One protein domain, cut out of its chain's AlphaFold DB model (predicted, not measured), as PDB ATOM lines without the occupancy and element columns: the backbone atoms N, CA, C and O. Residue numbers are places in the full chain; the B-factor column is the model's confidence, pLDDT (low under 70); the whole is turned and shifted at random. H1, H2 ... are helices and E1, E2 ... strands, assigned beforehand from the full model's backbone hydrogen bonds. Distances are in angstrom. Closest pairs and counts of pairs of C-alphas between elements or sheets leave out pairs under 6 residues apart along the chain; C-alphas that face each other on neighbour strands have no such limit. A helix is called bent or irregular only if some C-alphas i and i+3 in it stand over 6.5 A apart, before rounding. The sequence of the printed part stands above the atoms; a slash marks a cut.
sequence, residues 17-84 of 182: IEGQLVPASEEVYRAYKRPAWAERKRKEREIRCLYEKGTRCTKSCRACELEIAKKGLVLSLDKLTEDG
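What this domain is: This is residues 17 to 84 of the 182 residues of the protein "Cytotoxic domain-containing protein" of Paenibacillus sp. FSL H8-0259 (UniProt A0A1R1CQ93). What is the main shape? One long helix, H1, makes a bar; strand E1 turns off at its first end, and loop 48 to 64, H2 and H3 string out across its last end, with no shared core. How is it built? The 68 printed residues include E1, H1, H2, H3 in that order, mostly helix; the whole is extended, radius of gyration of the C-alphas 17.6 A, spans 46 by 34 by 20 A.

Where its parts are: Where is H1? Residues 26 to 47 run 30.6 A from C-alpha 26 at (85.227, 73.502, 52.383), with a kink of 37 degrees near residue 33; H1 is only just irregular, C-alphas 32 and 35 being 6.8 A apart. Where are the others? E1 is residues 20 to 24, 12.1 A; H2 is 65 to 68, 5.5 A; H3 is 77 to 82, 8.9 A, ending at C-alpha 82 (112.672, 95.311, 80.028).

How they stand to each other: What meets H1? E1, which pairs with no named strand, and H1 meet only through their tight link, 1 residue; H1, H2 and H3 are apart, with no C-alphas within 8 A. Which backbone pairs are within hydrogen-bond range? O i to N i+4: every pair in H3, 16 of 18 in H1; H2 is too short.

The domain as a whole: How large is it? The farthest C-alphas, Ser 25 and Gly 84, are 50.8 A apart; the printed part has no cut, and the H1 to H2 link is long, 17 residues. Where is confidence low? Residues 60 to 81 and 84 have pLDDT under 70.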
ATOM      1  N   ILE A  17      82.105  83.656  63.391       82.69
ATOM      2  CA  ILE A  17      82.451  85.069  63.202       82.69
ATOM      3  C   ILE A  17      81.609  85.843  64.211       82.69
ATOM      4  O   ILE A  17      80.387  85.742  64.176       82.69
ATOM      5  N   GLU A  18      82.253  86.548  65.145       80.50
ATOM      6  CA  GLU A  18      81.570  87.391  66.148       80.50
ATOM      7  C   GLU A  18      80.472  86.655  66.955       80.50
ATOM      8  O   GLU A  18      79.471  87.240  67.357       80.50
ATOM      9  N   GLY A  19      80.654  85.350  67.197       81.12
ATOM     10  CA  GLY A  19      79.702  84.508  67.935       81.12
ATOM     11  C   GLY A  19      78.552  83.931  67.096       81.12
ATOM     12  O   GLY A  19      77.715  83.207  67.633       81.12
ATOM     13  N   GLN A  20      78.511  84.189  65.784       83.94
ATOM     14  CA  GLN A  20      77.532  83.608  64.865       83.94
ATOM     15  C   GLN A  20      78.152  82.478  64.025       83.94
ATOM     16  O   GLN A  20      79.247  82.611  63.476       83.94
ATOM     17  N   LEU A  21      77.439  81.352  63.912       84.31
ATOM     18  CA  LEU A  21      77.860  80.197  63.113       84.31
ATOM     19  C   LEU A  21      77.386  80.350  61.665       84.31
ATOM     20  O   LEU A  21      76.203  80.187  61.367       84.31
ATOM     21  N   VAL A  22      78.320  80.622  60.755       84.75
ATOM     22  CA  VAL A  22      78.050  80.735  59.317       84.75
ATOM     23  C   VAL A  22      78.423  79.419  58.624       84.75
ATOM     24  O   VAL A  22      79.568  78.968  58.764       84.75
ATOM     25  N   PRO A  23      77.503  78.772  57.880       84.75
ATOM     26  CA  PRO A  23      77.841  77.604  57.076       84.75
ATOM     27  C   PRO A  23      78.788  78.021  55.945       84.75
ATOM     28  O   PRO A  23      78.505  78.946  55.187       84.75
ATOM     29  N   ALA A  24      79.920  77.336  55.827       82.44
ATOM     30  CA  ALA A  24      80.956  77.640  54.852       82.44
ATOM     31  C   ALA A  24      81.246  76.432  53.959       82.44
ATOM     32  O   ALA A  24      81.239  75.280  54.402       82.44
ATOM     33  N   SER A  25      81.568  76.707  52.693       86.94
ATOM     34  CA  SER A  25      82.137  75.693  51.808       86.94
ATOM     35  C   SER A  25      83.503  75.238  52.335       86.94
ATOM     36  O   SER A  25      84.175  75.937  53.102       86.94
ATOM     37  N   GLU A  26      83.946  74.049  51.928       83.25
ATOM     38  CA  GLU A  26      85.227  73.502  52.383       83.25
ATOM     39  C   GLU A  26      86.418  74.419  52.050       83.25
ATOM     40  O   GLU A  26      87.341  74.549  52.860       83.25
ATOM     41  N   GLU A  27      86.391  75.065  50.886       83.31
ATOM     42  CA  GLU A  27      87.436  75.987  50.450       83.31
ATOM     43  C   GLU A  27      87.519  77.212  51.362       83.31
ATOM     44  O   GLU A  27      88.593  77.508  51.895       83.31
ATOM     45  N   VAL A  28      86.376  77.850  51.635       85.19
ATOM     46  CA  VAL A  28      86.281  79.030  52.507       85.19
ATOM     47  C   VAL A  28      86.675  78.671  53.940       85.19
ATOM     48  O   VAL A  28      87.476  79.367  54.563       85.19
ATOM     49  N   TYR A  29      86.216  77.523  54.443       86.75
ATOM     50  CA  TYR A  29      86.604  77.024  55.761       86.75
ATOM     51  C   TYR A  29      88.115  76.800  55.883       86.75
ATOM     52  O   TYR A  29      88.739  77.203  56.869       86.75
ATOM     53  N   ARG A  30      88.733  76.151  54.886       84.81
ATOM     54  CA  ARG A  30      90.180  75.903  54.884       84.81
ATOM     55  C   ARG A  30      90.949  77.220  54.798       84.81
ATOM     56  O   ARG A  30      91.894  77.387  55.562       84.81
ATOM     57  N   ALA A  31      90.559  78.135  53.913       87.44
ATOM     58  CA  ALA A  31      91.201  79.440  53.769       87.44
ATOM     59  C   ALA A  31      91.155  80.243  55.077       87.44
ATOM     60  O   ALA A  31      92.182  80.762  55.501       87.44
ATOM     61  N   TYR A  32      90.011  80.239  55.766       87.81
ATOM     62  CA  TYR A  32      89.837  80.928  57.042       87.81
ATOM     63  C   TYR A  32      90.649  80.296  58.187       87.81
ATOM     64  O   TYR A  32      91.310  80.992  58.956       87.81
ATOM     65  N   LYS A  33      90.653  78.960  58.317       87.06
ATOM     66  CA  LYS A  33      91.323  78.277  59.446       87.06
ATOM     67  C   LYS A  33      92.831  78.087  59.252       87.06
ATOM     68  O   LYS A  33      93.556  78.004  60.245       87.06
ATOM     69  N   ARG A  34      93.326  78.000  58.009       87.56
ATOM     70  CA  ARG A  34      94.757  77.830  57.682       87.56
ATOM     71  C   ARG A  34      95.682  78.860  58.344       87.56
ATOM     72  O   ARG A  34      96.651  78.399  58.942       87.56
ATOM     73  N   PRO A  35      95.434  80.184  58.297       89.25
ATOM     74  CA  PRO A  35      96.330  81.164  58.916       89.25
ATOM     75  C   PRO A  35      96.414  80.983  60.435       89.25
ATOM     76  O   PRO A  35      97.511  80.868  60.981       89.25
ATOM     77  N   ALA A  36      95.273  80.826  61.115       86.69
ATOM     78  CA  ALA A  36      95.241  80.566  62.554       86.69
ATOM     79  C   ALA A  36      95.967  79.257  62.923       86.69
ATOM     80  O   ALA A  36      96.677  79.174  63.928       86.69
ATOM     81  N   TRP A  37      95.830  78.219  62.094       86.94
ATOM     82  CA  TRP A  37      96.545  76.965  62.303       86.94
ATOM     83  C   TRP A  37      98.048  77.092  62.043       86.94
ATOM     84  O   TRP A  37      98.835  76.534  62.808       86.94
ATOM     85  N   ALA A  38      98.449  77.827  61.006       87.75
ATOM     86  CA  ALA A  38      99.846  78.081  60.679       87.75
ATOM     87  C   ALA A  38     100.553  78.811  61.826       87.75
ATOM     88  O   ALA A  38     101.620  78.366  62.251       87.75
ATOM     89  N   GLU A  39      99.919  79.842  62.385       84.75
ATOM     90  CA  GLU A  39     100.444  80.595  63.525       84.75
ATOM     91  C   GLU A  39     100.516  79.730  64.789       84.75
ATOM     92  O   GLU A  39     101.554  79.656  65.450       84.75
ATOM     93  N   ARG A  40      99.469  78.946  65.078       84.19
ATOM     94  CA  ARG A  40      99.508  77.957  66.166       84.19
ATOM     95  C   ARG A  40     100.663  76.964  65.991       84.19
ATOM     96  O   ARG A  40     101.390  76.687  66.940       84.19
ATOM     97  N   LYS A  41     100.871  76.446  64.776       82.25
ATOM     98  CA  LYS A  41     101.960  75.506  64.458       82.25
ATOM     99  C   LYS A  41     103.335  76.163  64.450       82.25
ATOM    100  O   LYS A  41     104.329  75.461  64.622       82.25
ATOM    101  N   ARG A  42     103.431  77.471  64.208       82.25
ATOM    102  CA  ARG A  42     104.665  78.245  64.378       82.25
ATOM    103  C   ARG A  42     105.043  78.293  65.857       82.25
ATOM    104  O   ARG A  42     106.118  77.808  66.193       82.25
ATOM    105  N   LYS A  43     104.122  78.720  66.726       79.50
ATOM    106  CA  LYS A  43     104.326  78.760  68.186       79.50
ATOM    107  C   LYS A  43     104.682  77.388  68.763       79.50
ATOM    108  O   LYS A  43     105.646  77.252  69.507       79.50
ATOM    109  N   GLU A  44     103.976  76.333  68.344       75.81
ATOM    110  CA  GLU A  44     104.314  74.954  68.736       75.81
ATOM    111  C   GLU A  44     105.739  74.544  68.317       75.81
ATOM    112  O   GLU A  44     106.380  73.759  69.013       75.81
ATOM    113  N   ARG A  45     106.244  75.039  67.176       76.81
ATOM    114  CA  ARG A  45     107.601  74.743  66.686       76.81
ATOM    115  C   ARG A  45     108.682  75.550  67.401       76.81
ATOM    116  O   ARG A  45     109.771  75.011  67.563       76.81
ATOM    117  N   GLU A  46     108.390  76.783  67.807       73.00
ATOM    118  CA  GLU A  46     109.299  77.645  68.581       73.00
ATOM    119  C   GLU A  46     109.552  77.083  69.986       73.00
ATOM    120  O   GLU A  46     110.681  77.095  70.464       73.00
ATOM    121  N   ILE A  47     108.527  76.499  70.615       70.88
ATOM    122  CA  ILE A  47     108.621  75.929  71.971       70.88
ATOM    123  C   ILE A  47     109.285  74.537  71.970       70.88
ATOM    124  O   ILE A  47     109.752  74.040  72.998       70.88
ATOM    125  N   ARG A  48     109.331  73.862  70.817       73.31
ATOM    126  CA  ARG A  48     109.759  72.463  70.740       73.31
ATOM    127  C   ARG A  48     111.255  72.312  70.988       73.31
ATOM    128  O   ARG A  48     112.073  72.937  70.321       73.31
ATOM    129  N   CYS A  49     111.617  71.406  71.893       73.81
ATOM    130  CA  CYS A  49     113.016  71.089  72.144       73.81
ATOM    131  C   CYS A  49     113.692  70.420  70.934       73.81
ATOM    132  O   CYS A  49     113.054  69.764  70.100       73.81
ATOM    133  N   LEU A  50     115.011  70.588  70.863       75.88
ATOM    134  CA  LEU A  50     115.892  69.899  69.926       75.88
ATOM    135  C   LEU A  50     116.500  68.670  70.612       75.88
ATOM    136  O   LEU A  50     116.770  68.699  71.812       75.88
ATOM    137  N   TYR A  51     116.713  67.600  69.852       71.50
ATOM    138  CA  TYR A  51     117.560  66.483  70.264       71.50
ATOM    139  C   TYR A  51     119.045  66.863  70.145       71.50
ATOM    140  O   TYR A  51     119.391  67.814  69.447       71.50
ATOM    141  N   GLU A  52     119.934  66.064  70.741       73.19
ATOM    142  CA  GLU A  52     121.399  66.250  70.699       73.19
ATOM    143  C   GLU A  52     121.963  66.388  69.274       73.19
ATOM    144  O   GLU A  52     122.937  67.094  69.043       73.19
ATOM    145  N   LYS A  53     121.310  65.759  68.291       72.25
ATOM    146  CA  LYS A  53     121.690  65.809  66.870       72.25
ATOM    147  C   LYS A  53     121.072  66.989  66.101       72.25
ATOM    148  O   LYS A  53     121.058  66.972  64.874       72.25
ATOM    149  N   GLY A  54     120.488  67.972  66.791       75.19
ATOM    150  CA  GLY A  54     119.898  69.177  66.187       75.19
ATOM    151  C   GLY A  54     118.541  68.974  65.495       75.19
ATOM    152  O   GLY A  54     118.025  69.889  64.856       75.19
ATOM    153  N   THR A  55     117.925  67.796  65.611       78.62
ATOM    154  CA  THR A  55     116.591  67.515  65.052       78.62
ATOM    155  C   THR A  55     115.483  67.914  66.033       78.62
ATOM    156  O   THR A  55     115.627  67.751  67.243       78.62
ATOM    157  N   ARG A  56     114.353  68.447  65.539       73.81
ATOM    158  CA  ARG A  56     113.219  68.837  66.404       73.81
ATOM    159  C   ARG A  56     112.527  67.612  66.990       73.81
ATOM    160  O   ARG A  56     112.171  66.688  66.258       73.81
ATOM    161  N   CYS A  57     112.265  67.655  68.294       77.38
ATOM    162  CA  CYS A  57     111.493  66.634  68.987       77.38
ATOM    163  C   CYS A  57     110.092  66.503  68.379       77.38
ATOM    164  O   CYS A  57     109.473  67.493  68.009       77.38
ATOM    165  N   THR A  58     109.583  65.278  68.254       77.56
ATOM    166  CA  THR A  58     108.232  64.988  67.742       77.56
ATOM    167  C   THR A  58     107.266  64.528  68.832       77.56
ATOM    168  O   THR A  58     106.071  64.415  68.563       77.56
ATOM    169  N   LYS A  59     107.757  64.313  70.059       75.31
ATOM    170  CA  LYS A  59     106.959  63.857  71.204       75.31
ATOM    171  C   LYS A  59     105.993  64.947  71.689       75.31
ATOM    172  O   LYS A  59     106.139  66.129  71.356       75.31
ATOM    173  N   SER A  60     104.985  64.534  72.454       67.38
ATOM    174  CA  SER A  60     104.015  65.432  73.085       67.38
ATOM    175  C   SER A  60     104.681  66.202  74.217       67.38
ATOM    176  O   SER A  60     105.088  65.604  75.210       67.38
ATOM    177  N   CYS A  61     104.768  67.525  74.083       65.62
ATOM    178  CA  CYS A  61     105.440  68.349  75.082       65.62
ATOM    179  C   CYS A  61     104.754  68.276  76.463       65.62
ATOM    180  O   CYS A  61     105.459  68.205  77.461       65.62
ATOM    181  N   ARG A  62     103.418  68.095  76.511       64.81
ATOM    182  CA  ARG A  62     102.614  67.954  77.748       64.81
ATOM    183  C   ARG A  62     103.084  66.865  78.723       64.81
ATOM    184  O   ARG A  62     102.737  66.930  79.896       64.81
ATOM    185  N   ALA A  63     103.796  65.851  78.235       63.88
ATOM    186  CA  ALA A  63     104.319  64.736  79.029       63.88
ATOM    187  C   ALA A  63     105.856  64.755  79.119       63.88
ATOM    188  O   ALA A  63     106.472  63.775  79.526       63.88
ATOM    189  N   CYS A  64     106.490  65.837  78.665       65.19
ATOM    190  CA  CYS A  64     107.934  65.968  78.617       65.19
ATOM    191  C   CYS A  64     108.416  66.708  79.868       65.19
ATOM    192  O   CYS A  64     108.057  67.864  80.084       65.19
ATOM    193  N   GLU A  65     109.279  66.073  80.658       59.81
ATOM    194  CA  GLU A  65     109.885  66.671  81.859       59.81
ATOM    195  C   GLU A  65     110.640  67.976  81.543       59.81
ATOM    196  O   GLU A  65     110.642  68.917  82.335       59.81
ATOM    197  N   LEU A  66     111.182  68.092  80.325       58.72
ATOM    198  CA  LEU A  66     111.856  69.297  79.827       58.72
ATOM    199  C   LEU A  66     110.913  70.498  79.621       58.72
ATOM    200  O   LEU A  66     111.391  71.629  79.567       58.72
ATOM    201  N   GLU A  67     109.599  70.282  79.475       51.28
ATOM    202  CA  GLU A  67     108.614  71.364  79.320       51.28
ATOM    203  C   GLU A  67     108.236  71.983  80.678       51.28
ATOM    204  O   GLU A  67     107.999  73.188  80.758       51.28
ATOM    205  N   ILE A  68     108.273  71.205  81.768       52.22
ATOM    206  CA  ILE A  68     108.032  71.707  83.134       52.22
ATOM    207  C   ILE A  68     109.121  72.717  83.530       52.22
ATOM    208  O   ILE A  68     108.808  73.760  84.096       52.22
ATOM    209  N   ALA A  69     110.374  72.465  83.140       50.34
ATOM    210  CA  ALA A  69     111.500  73.367  83.389       50.34
ATOM    211  C   ALA A  69     111.521  74.624  82.491       50.34
ATOM    212  O   ALA A  69     112.187  75.602  82.822       50.34
ATOM    213  N   LYS A  70     110.818  74.621  81.345       54.59
ATOM    214  CA  LYS A  70     110.923  75.664  80.300       54.59
ATOM    215  C   LYS A  70     109.694  76.554  80.124       54.59
ATOM    216  O   LYS A  70     109.725  77.439  79.270       54.59
ATOM    217  N   LYS A  71     108.638  76.386  80.926       51.41
ATOM    218  CA  LYS A  71     107.380  77.159  80.829       51.41
ATOM    219  C   LYS A  71     107.501  78.694  80.930       51.41
ATOM    220  O   LYS A  71     106.481  79.361  80.815       51.41
ATOM    221  N   GLY A  72     108.692  79.265  81.107       49.16
ATOM    222  CA  GLY A  72     108.888  80.713  81.214       49.16
ATOM    223  C   GLY A  72     109.801  81.359  80.175       49.16
ATOM    224  O   GLY A  72     109.946  82.573  80.214       49.16
ATOM    225  N   LEU A  73     110.436  80.614  79.266       53.44
ATOM    226  CA  LEU A  73     111.635  81.144  78.616       53.44
ATOM    227  C   LEU A  73     111.483  81.363  77.107       53.44
ATOM    228  O   LEU A  73     112.179  80.761  76.290       53.44
ATOM    229  N   VAL A  74     110.593  82.286  76.736       54.38
ATOM    230  CA  VAL A  74     110.840  83.080  75.525       54.38
ATOM    231  C   VAL A  74     112.012  83.996  75.880       54.38
ATOM    232  O   VAL A  74     111.811  85.057  76.459       54.38
ATOM    233  N   LEU A  75     113.243  83.546  75.620       57.88
ATOM    234  CA  LEU A  75     114.438  84.392  75.702       57.88
ATOM    235  C   LEU A  75     114.414  85.372  74.525       57.88
ATOM    236  O   LEU A  75     115.152  85.192  73.557       57.88
ATOM    237  N   SER A  76     113.528  86.367  74.549       61.31
ATOM    238  CA  SER A  76     113.717  87.543  73.704       61.31
ATOM    239  C   SER A  76     114.663  88.487  74.426       61.31
ATOM    240  O   SER A  76     114.487  88.778  75.609       61.31
ATOM    241  N   LEU A  77     115.679  88.949  73.702       56.97
ATOM    242  CA  LEU A  77     116.635  89.934  74.199       56.97
ATOM    243  C   LEU A  77     115.902  91.170  74.746       56.97
ATOM    244  O   LEU A  77     116.196  91.611  75.850       56.97
ATOM    245  N   ASP A  78     114.865  91.609  74.029       63.72
ATOM    246  CA  ASP A  78     114.030  92.761  74.379       63.72
ATOM    247  C   ASP A  78     113.334  92.611  75.743       63.72
ATOM    248  O   ASP A  78     113.263  93.558  76.523       63.72
ATOM    249  N   LYS A  79     112.868  91.401  76.083       66.94
ATOM    250  CA  LYS A  79     112.168  91.169  77.354       66.94
ATOM    251  C   LYS A  79     113.132  91.137  78.539       66.94
ATOM    252  O   LYS A  79     112.800  91.607  79.617       66.94
ATOM    253  N   LEU A  80     114.347  90.631  78.329       66.06
ATOM    254  CA  LEU A  80     115.394  90.645  79.352       66.06
ATOM    255  C   LEU A  80     115.865  92.073  79.656       66.06
ATOM    256  O   LEU A  80     116.097  92.390  80.818       66.06
ATOM    257  N   THR A  81     115.946  92.941  78.641       69.62
ATOM    258  CA  THR A  81     116.230  94.367  78.854       69.62
ATOM    259  C   THR A  81     115.099  95.092  79.586       69.62
ATOM    260  O   THR A  81     115.379  95.935  80.435       69.62
ATOM    261  N   GLU A  82     113.834  94.754  79.312       70.00
ATOM    262  CA  GLU A  82     112.672  95.311  80.028       70.00
ATOM    263  C   GLU A  82     112.615  94.868  81.500       70.00
ATOM    264  O   GLU A  82     112.306  95.681  82.369       70.00
ATOM    265  N   ASP A  83     112.983  93.618  81.801       71.69
ATOM    266  CA  ASP A  83     113.052  93.068  83.166       71.69
ATOM    267  C   ASP A  83     114.269  93.595  83.975       71.69
ATOM    268  O   ASP A  83     114.566  93.106  85.067       71.69
ATOM    269  N   GLY A  84     114.977  94.609  83.460       66.25
ATOM    270  CA  GLY A  84     116.090  95.277  84.140       66.25
ATOM    271  C   GLY A  84     117.419  94.526  84.060       66.25
ATOM    272  O   GLY A  84     118.350  94.844  84.800       66.25
TER     273      GLY A  84